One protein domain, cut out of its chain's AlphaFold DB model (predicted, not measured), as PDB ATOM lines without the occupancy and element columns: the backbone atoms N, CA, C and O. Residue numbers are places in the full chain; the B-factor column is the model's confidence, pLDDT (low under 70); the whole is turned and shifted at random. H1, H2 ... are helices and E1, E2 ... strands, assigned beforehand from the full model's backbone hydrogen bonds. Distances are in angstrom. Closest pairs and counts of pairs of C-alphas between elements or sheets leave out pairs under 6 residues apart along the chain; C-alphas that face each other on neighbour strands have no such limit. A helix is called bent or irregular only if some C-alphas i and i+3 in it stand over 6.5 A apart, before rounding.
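What this domain is: This is residues 30 to 74 of the 97 residues of an uncharacterized protein of Methylibium petroleiphilum (strain ATCC BAA-1232 / LMG 22953 / PM1) (UniProt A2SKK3). A small twisted sheet of four strands, with a short helix, H1, beyond one end of the strands and over neither face. Three strands, E1, E2 and E3, zigzag side by side; past the end of E3 the chain goes through H1 and folds back to lay the short E4 beside E1. The printed part has 45 residues, with four named strands and one named helix in the order E1, E2, E3, H1, E4, and its class is mixed, helices and strands. The sheet's order is E3, E2, E1, E4, mixed in direction: E1 to E3 are antiparallel and E4 is parallel to E1. The whole is compact, with a radius of gyration of the C-alphas of 10.3 A, and elongated, spanning 30 by 18 by 18 A.

How they stand to each other: The sheet runs E3, residues 50 to 56, E2, residues 42 to 47, E1, residues 33 to 37, and E4, residues 70 to 72, with E3 and E4 as its edge strands. E1, E2 and E3 form a meander, each strand the antiparallel neighbour of the one before. The hairpin of E2 and E3 has directions 151 degrees apart, with N 45 and O 52 within hydrogen-bond range at 2.9 A. In the hairpin of E1 and E2 the angle is 160 degrees, and N 44 and O 35 are within hydrogen-bond range at 2.8 A. E4 is parallel to E1 at 21 degrees, with N 36 and O 70 within hydrogen-bond range at 2.9 A. From edge to edge the strands' lines turn by 69 degrees. H1, residues 59 to 64, is not on the sheet and is apart from E1 and E2. E3, H1 and E4 form a split strand-helix-strand unit, two strands running the same way with E2 and E1 between them in the sheet, and its crossover is right-handed. H1 is only just irregular: C-alphas 60 and 63 are 6.55 A apart. In H1, 0 of 2 O i to N i+4 pairs and 2 of 3 O i to N i+3 pairs are within hydrogen-bond range.

Where its parts are: E3 measures 18.5 A from C-alpha 50 to C-alpha 56, E2 16.6 A from 42 to 47, and E1 13.5 A from 33 to 37. H1 measures 9.9 A from 59 to 64, and E4 6.9 A from 70 to 72. E1 begins with C-alpha 33 at (-36.095, -47.957, -36.089), E3 ends with C-alpha 56 at (-43.760, -33.928, -32.301), and E4 ends with C-alpha 72 at (-44.934, -46.487, -25.684).

The domain as a whole: The two C-alphas farthest apart are those of Ser 49 and Ser 60, at 30.6 A. The printed part has no cut, and its four links between named elements are tight. Mean pLDDT of the printed part is 89.7; residue 74 is under 70.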
ATOM      1  N   GLU A  30     -31.082 -54.147 -34.890       72.50
ATOM      2  CA  GLU A  30     -31.655 -53.439 -36.025       72.50
ATOM      3  C   GLU A  30     -31.111 -52.004 -36.008       72.50
ATOM      4  O   GLU A  30     -31.332 -51.261 -35.044       72.50
ATOM      5  N   ASP A  31     -30.321 -51.647 -37.020       82.94
ATOM      6  CA  ASP A  31     -29.591 -50.372 -37.085       82.94
ATOM      7  C   ASP A  31     -30.527 -49.162 -37.214       82.94
ATOM      8  O   ASP A  31     -30.158 -48.034 -36.875       82.94
ATOM      9  N   PHE A  32     -31.758 -49.410 -37.665       88.38
ATOM     10  CA  PHE A  32     -32.779 -48.405 -37.905       88.38
ATOM     11  C   PHE A  32     -34.088 -48.779 -37.220       88.38
ATOM     12  O   PHE A  32     -34.442 -49.944 -37.094       88.38
ATOM     13  N   GLY A  33     -34.821 -47.768 -36.770       91.00
ATOM     14  CA  GLY A  33     -36.095 -47.957 -36.089       91.00
ATOM     15  C   GLY A  33     -36.767 -46.625 -35.808       91.00
ATOM     16  O   GLY A  33     -36.110 -45.585 -35.775       91.00
ATOM     17  N   VAL A  34     -38.081 -46.648 -35.606       93.25
ATOM     18  CA  VAL A  34     -38.875 -45.454 -35.289       93.25
ATOM     19  C   VAL A  34     -39.621 -45.701 -33.992       93.25
ATOM     20  O   VAL A  34     -40.293 -46.722 -33.848       93.25
ATOM     21  N   PHE A  35     -39.505 -44.761 -33.062       94.25
ATOM     22  CA  PHE A  35     -40.202 -44.788 -31.785       94.25
ATOM     23  C   PHE A  35     -41.089 -43.554 -31.639       94.25
ATOM     24  O   PHE A  35     -40.643 -42.437 -31.910       94.25
ATOM     25  N   VAL A  36     -42.327 -43.753 -31.191       94.50
ATOM     26  CA  VAL A  36     -43.274 -42.679 -30.883       94.50
ATOM     27  C   VAL A  36     -43.812 -42.851 -29.466       94.50
ATOM     28  O   VAL A  36     -44.392 -43.878 -29.110       94.50
ATOM     29  N   ASP A  37     -43.656 -41.815 -28.651       92.06
ATOM     30  CA  ASP A  37     -44.263 -41.749 -27.326       92.06
ATOM     31  C   ASP A  37     -45.709 -41.250 -27.446       92.06
ATOM     32  O   ASP A  37     -45.940 -40.066 -27.667       92.06
ATOM     33  N   LEU A  38     -46.699 -42.141 -27.333       89.25
ATOM     34  CA  LEU A  38     -48.104 -41.806 -27.607       89.25
ATOM     35  C   LEU A  38     -48.695 -40.698 -26.711       89.25
ATOM     36  O   LEU A  38     -49.415 -39.856 -27.242       89.25
ATOM     37  N   PRO A  39     -48.415 -40.633 -25.392       88.25
ATOM     38  CA  PRO A  39     -48.935 -39.564 -24.538       88.25
ATOM     39  C   PRO A  39     -48.457 -38.159 -24.925       88.25
ATOM     40  O   PRO A  39     -49.177 -37.193 -24.684       88.25
ATOM     41  N   THR A  40     -47.245 -38.027 -25.476       91.19
ATOM     42  CA  THR A  40     -46.636 -36.724 -25.807       91.19
ATOM     43  C   THR A  40     -46.595 -36.438 -27.308       91.19
ATOM     44  O   THR A  40     -46.498 -35.282 -27.717       91.19
ATOM     45  N   GLY A  41     -46.668 -37.476 -28.138       92.62
ATOM     46  CA  GLY A  41     -46.493 -37.418 -29.584       92.62
ATOM     47  C   GLY A  41     -45.039 -37.259 -30.036       92.62
ATOM     48  O   GLY A  41     -44.807 -37.007 -31.216       92.62
ATOM     49  N   PHE A  42     -44.044 -37.364 -29.149       96.06
ATOM     50  CA  PHE A  42     -42.642 -37.221 -29.547       96.06
ATOM     51  C   PHE A  42     -42.151 -38.426 -30.346       96.06
ATOM     52  O   PHE A  42     -42.294 -39.571 -29.921       96.06
ATOM     53  N   ALA A  43     -41.542 -38.142 -31.495       94.94
ATOM     54  CA  ALA A  43     -41.028 -39.123 -32.431       94.94
ATOM     55  C   ALA A  43     -39.499 -39.085 -32.496       94.94
ATOM     56  O   ALA A  43     -38.882 -38.018 -32.616       94.94
ATOM     57  N   TYR A  44     -38.909 -40.274 -32.474       96.69
ATOM     58  CA  TYR A  44     -37.474 -40.503 -32.477       96.69
ATOM     59  C   TYR A  44     -37.106 -41.542 -33.532       96.69
ATOM     60  O   TYR A  44     -37.872 -42.468 -33.804       96.69
ATOM     61  N   VAL A  45     -35.906 -41.412 -34.091       95.12
ATOM     62  CA  VAL A  45     -35.343 -42.376 -35.043       95.12
ATOM     63  C   VAL A  45     -34.057 -42.971 -34.491       95.12
ATOM     64  O   VAL A  45     -33.190 -42.248 -34.000       95.12
ATOM     65  N   LYS A  46     -33.944 -44.297 -34.562       93.88
ATOM     66  CA  LYS A  46     -32.711 -45.026 -34.288       93.88
ATOM     67  C   LYS A  46     -31.843 -44.988 -35.533       93.88
ATOM     68  O   LYS A  46     -32.315 -45.231 -36.642       93.88
ATOM     69  N   THR A  47     -30.579 -44.680 -35.317       93.62
ATOM     70  CA  THR A  47     -29.512 -44.722 -36.310       93.62
ATOM     71  C   THR A  47     -28.302 -45.423 -35.687       93.62
ATOM     72  O   THR A  47     -28.261 -45.571 -34.458       93.62
ATOM     73  N   PRO A  48     -27.262 -45.762 -36.469       91.25
ATOM     74  CA  PRO A  48     -26.016 -46.289 -35.913       91.25
ATOM     75  C   PRO A  48     -25.333 -45.363 -34.893       91.25
ATOM     76  O   PRO A  48     -24.589 -45.833 -34.039       91.25
ATOM     77  N   SER A  49     -25.586 -44.048 -34.944       90.50
ATOM     78  CA  SER A  49     -25.060 -43.087 -33.962       90.50
ATOM     79  C   SER A  49     -25.932 -42.946 -32.709       90.50
ATOM     80  O   SER A  49     -25.557 -42.227 -31.785       90.50
ATOM     81  N   GLY A  50     -27.078 -43.631 -32.658       91.38
ATOM     82  CA  GLY A  50     -28.018 -43.609 -31.541       91.38
ATOM     83  C   GLY A  50     -29.410 -43.101 -31.923       91.38
ATOM     84  O   GLY A  50     -29.796 -43.083 -33.095       91.38
ATOM     85  N   TRP A  51     -30.175 -42.717 -30.901       94.69
ATOM     86  CA  TRP A  51     -31.531 -42.189 -31.037       94.69
ATOM     87  C   TRP A  51     -31.525 -40.673 -31.194       94.69
ATOM     88  O   TRP A  51     -30.921 -39.967 -30.388       94.69
ATOM     89  N   HIS A  52     -32.262 -40.179 -32.184       95.06
ATOM     90  CA  HIS A  52     -32.393 -38.750 -32.462       95.06
ATOM     91  C   HIS A  52     -33.852 -38.333 -32.424       95.06
ATOM     92  O   HIS A  52     -34.710 -39.003 -32.999       95.06
ATOM     93  N   PHE A  53     -34.132 -37.213 -31.761       96.44
ATOM     94  CA  PHE A  53     -35.445 -36.583 -31.814       96.44
ATOM     95  C   PHE A  53     -35.680 -36.000 -33.207       96.44
ATOM     96  O   PHE A  53     -34.824 -35.292 -33.738       96.44
ATOM     97  N   VAL A  54     -36.848 -36.276 -33.784       95.75
ATOM     98  CA  VAL A  54     -37.222 -35.752 -35.103       95.75
ATOM     99  C   VAL A  54     -38.255 -34.650 -34.969       95.75
ATOM    100  O   VAL A  54     -38.075 -33.561 -35.512       95.75
ATOM    101  N   ARG A  55     -39.373 -34.946 -34.297       95.44
ATOM    102  CA  ARG A  55     -40.510 -34.026 -34.198       95.44
ATOM    103  C   ARG A  55     -41.514 -34.452 -33.139       95.44
ATOM    104  O   ARG A  55     -41.488 -35.576 -32.650       95.44
ATOM    105  N   GLN A  56     -42.482 -33.575 -32.904       95.88
ATOM    106  CA  GLN A  56     -43.760 -33.928 -32.301       95.88
ATOM    107  C   GLN A  56     -44.808 -34.206 -33.395       95.88
ATOM    108  O   GLN A  56     -44.817 -33.558 -34.454       95.88
ATOM    109  N   ILE A  57     -45.653 -35.205 -33.163       93.19
ATOM    110  CA  ILE A  57     -46.766 -35.615 -34.022       93.19
ATOM    111  C   ILE A  57     -48.071 -35.142 -33.378       93.19
ATOM    112  O   ILE A  57     -48.281 -35.320 -32.182       93.19
ATOM    113  N   GLU A  58     -48.944 -34.551 -34.190       93.62
ATOM    114  CA  GLU A  58     -50.280 -34.130 -33.765       93.62
ATOM    115  C   GLU A  58     -51.136 -35.332 -33.361       93.62
ATOM    116  O   GLU A  58     -51.109 -36.373 -34.024       93.62
ATOM    117  N   ALA A  59     -51.964 -35.170 -32.329       88.44
ATOM    118  CA  ALA A  59     -52.776 -36.258 -31.782       88.44
ATOM    119  C   ALA A  59     -53.674 -36.940 -32.831       88.44
ATOM    120  O   ALA A  59     -53.849 -38.156 -32.797       88.44
ATOM    121  N   SER A  60     -54.192 -36.183 -33.805       91.75
ATOM    122  CA  SER A  60     -55.017 -36.715 -34.898       91.75
ATOM    123  C   SER A  60     -54.269 -37.683 -35.818       91.75
ATOM    124  O   SER A  60     -54.897 -38.559 -36.406       91.75
ATOM    125  N   ARG A  61     -52.940 -37.564 -35.919       90.12
ATOM    126  CA  ARG A  61     -52.096 -38.403 -36.783       90.12
ATOM    127  C   ARG A  61     -51.451 -39.580 -36.064       90.12
ATOM    128  O   ARG A  61     -50.879 -40.444 -36.720       90.12
ATOM    129  N   LEU A  62     -51.544 -39.655 -34.736       88.94
ATOM    130  CA  LEU A  62     -51.040 -40.812 -33.985       88.94
ATOM    131  C   LEU A  62     -51.777 -42.109 -34.357       88.94
ATOM    132  O   LEU A  62     -51.202 -43.190 -34.275       88.94
ATOM    133  N   SER A  63     -53.018 -42.007 -34.834       88.94
ATOM    134  CA  SER A  63     -53.805 -43.133 -35.354       88.94
ATOM    135  C   SER A  63     -53.319 -43.650 -36.714       88.94
ATOM    136  O   SER A  63     -53.704 -44.738 -37.126       88.94
ATOM    137  N   GLU A  64     -52.497 -42.871 -37.421       91.44
ATOM    138  CA  GLU A  64     -52.001 -43.162 -38.775       91.44
ATOM    139  C   GLU A  64     -50.574 -43.732 -38.764       91.44
ATOM    140  O   GLU A  64     -49.944 -43.873 -39.814       91.44
ATOM    141  N   LEU A  65     -50.026 -44.033 -37.581       88.50
ATOM    142  CA  LEU A  65     -48.681 -44.585 -37.466       88.50
ATOM    143  C   LEU A  65     -48.589 -45.938 -38.177       88.50
ATOM    144  O   LEU A  65     -49.471 -46.789 -38.072       88.50
ATOM    145  N   HIS A  66     -47.476 -46.147 -38.879       90.19
ATOM    146  CA  HIS A  66     -47.198 -47.430 -39.509       90.19
ATOM    147  C   HIS A  66     -47.134 -48.528 -38.430       90.19
ATOM    148  O   HIS A  66     -46.521 -48.290 -37.386       90.19
ATOM    149  N   PRO A  67     -47.690 -49.733 -38.654       86.69
ATOM    150  CA  PRO A  67     -47.770 -50.788 -37.636       86.69
ATOM    151  C   PRO A  67     -46.414 -51.281 -37.114       86.69
ATOM    152  O   PRO A  67     -46.352 -51.849 -36.031       86.69
ATOM    153  N   SER A  68     -45.324 -51.055 -37.853       84.88
ATOM    154  CA  SER A  68     -43.961 -51.358 -37.389       84.88
ATOM    155  C   SER A  68     -43.356 -50.274 -36.487       84.88
ATOM    156  O   SER A  68     -42.192 -50.377 -36.108       84.88
ATOM    157  N   THR A  69     -44.091 -49.200 -36.194       84.50
ATOM    158  CA  THR A  69     -43.626 -48.130 -35.307       84.50
ATOM    159  C   THR A  69     -43.671 -48.626 -33.872       84.50
ATOM    160  O   THR A  69     -44.720 -49.053 -33.389       84.50
ATOM    161  N   PHE A  70     -42.549 -48.529 -33.164       83.81
ATOM    162  CA  PHE A  70     -42.533 -48.822 -31.739       83.81
ATOM    163  C   PHE A  70     -43.276 -47.717 -30.996       83.81
ATOM    164  O   PHE A  70     -42.954 -46.538 -31.139       83.81
ATOM    165  N   VAL A  71     -44.264 -48.098 -30.192       85.69
ATOM    166  CA  VAL A  71     -45.077 -47.150 -29.429       85.69
ATOM    167  C   VAL A  71     -44.988 -47.430 -27.938       85.69
ATOM    168  O   VAL A  71     -45.070 -48.579 -27.505       85.69
ATOM    169  N   SER A  72     -44.827 -46.374 -27.139       79.50
ATOM    170  CA  SER A  72     -44.934 -46.487 -25.684       79.50
ATOM    171  C   SER A  72     -46.391 -46.377 -25.262       79.50
ATOM    172  O   SER A  72     -47.045 -45.358 -25.499       79.50
ATOM    173  N   LEU A  73     -46.897 -47.424 -24.613       73.44
ATOM    174  CA  LEU A  73     -48.178 -47.394 -23.920       73.44
ATOM    175  C   LEU A  73     -47.899 -47.193 -22.436       73.44
ATOM    176  O   LEU A  73     -47.274 -48.032 -21.786       73.44
ATOM    177  N   LYS A  74     -48.364 -46.075 -21.875       66.69
ATOM    178  CA  LYS A  74     -48.300 -45.883 -20.427       66.69
ATOM    179  C   LYS A  74     -49.235 -46.912 -19.794       66.69
ATOM    180  O   LYS A  74     -50.444 -46.838 -19.997       66.69
TER     181      LYS A  74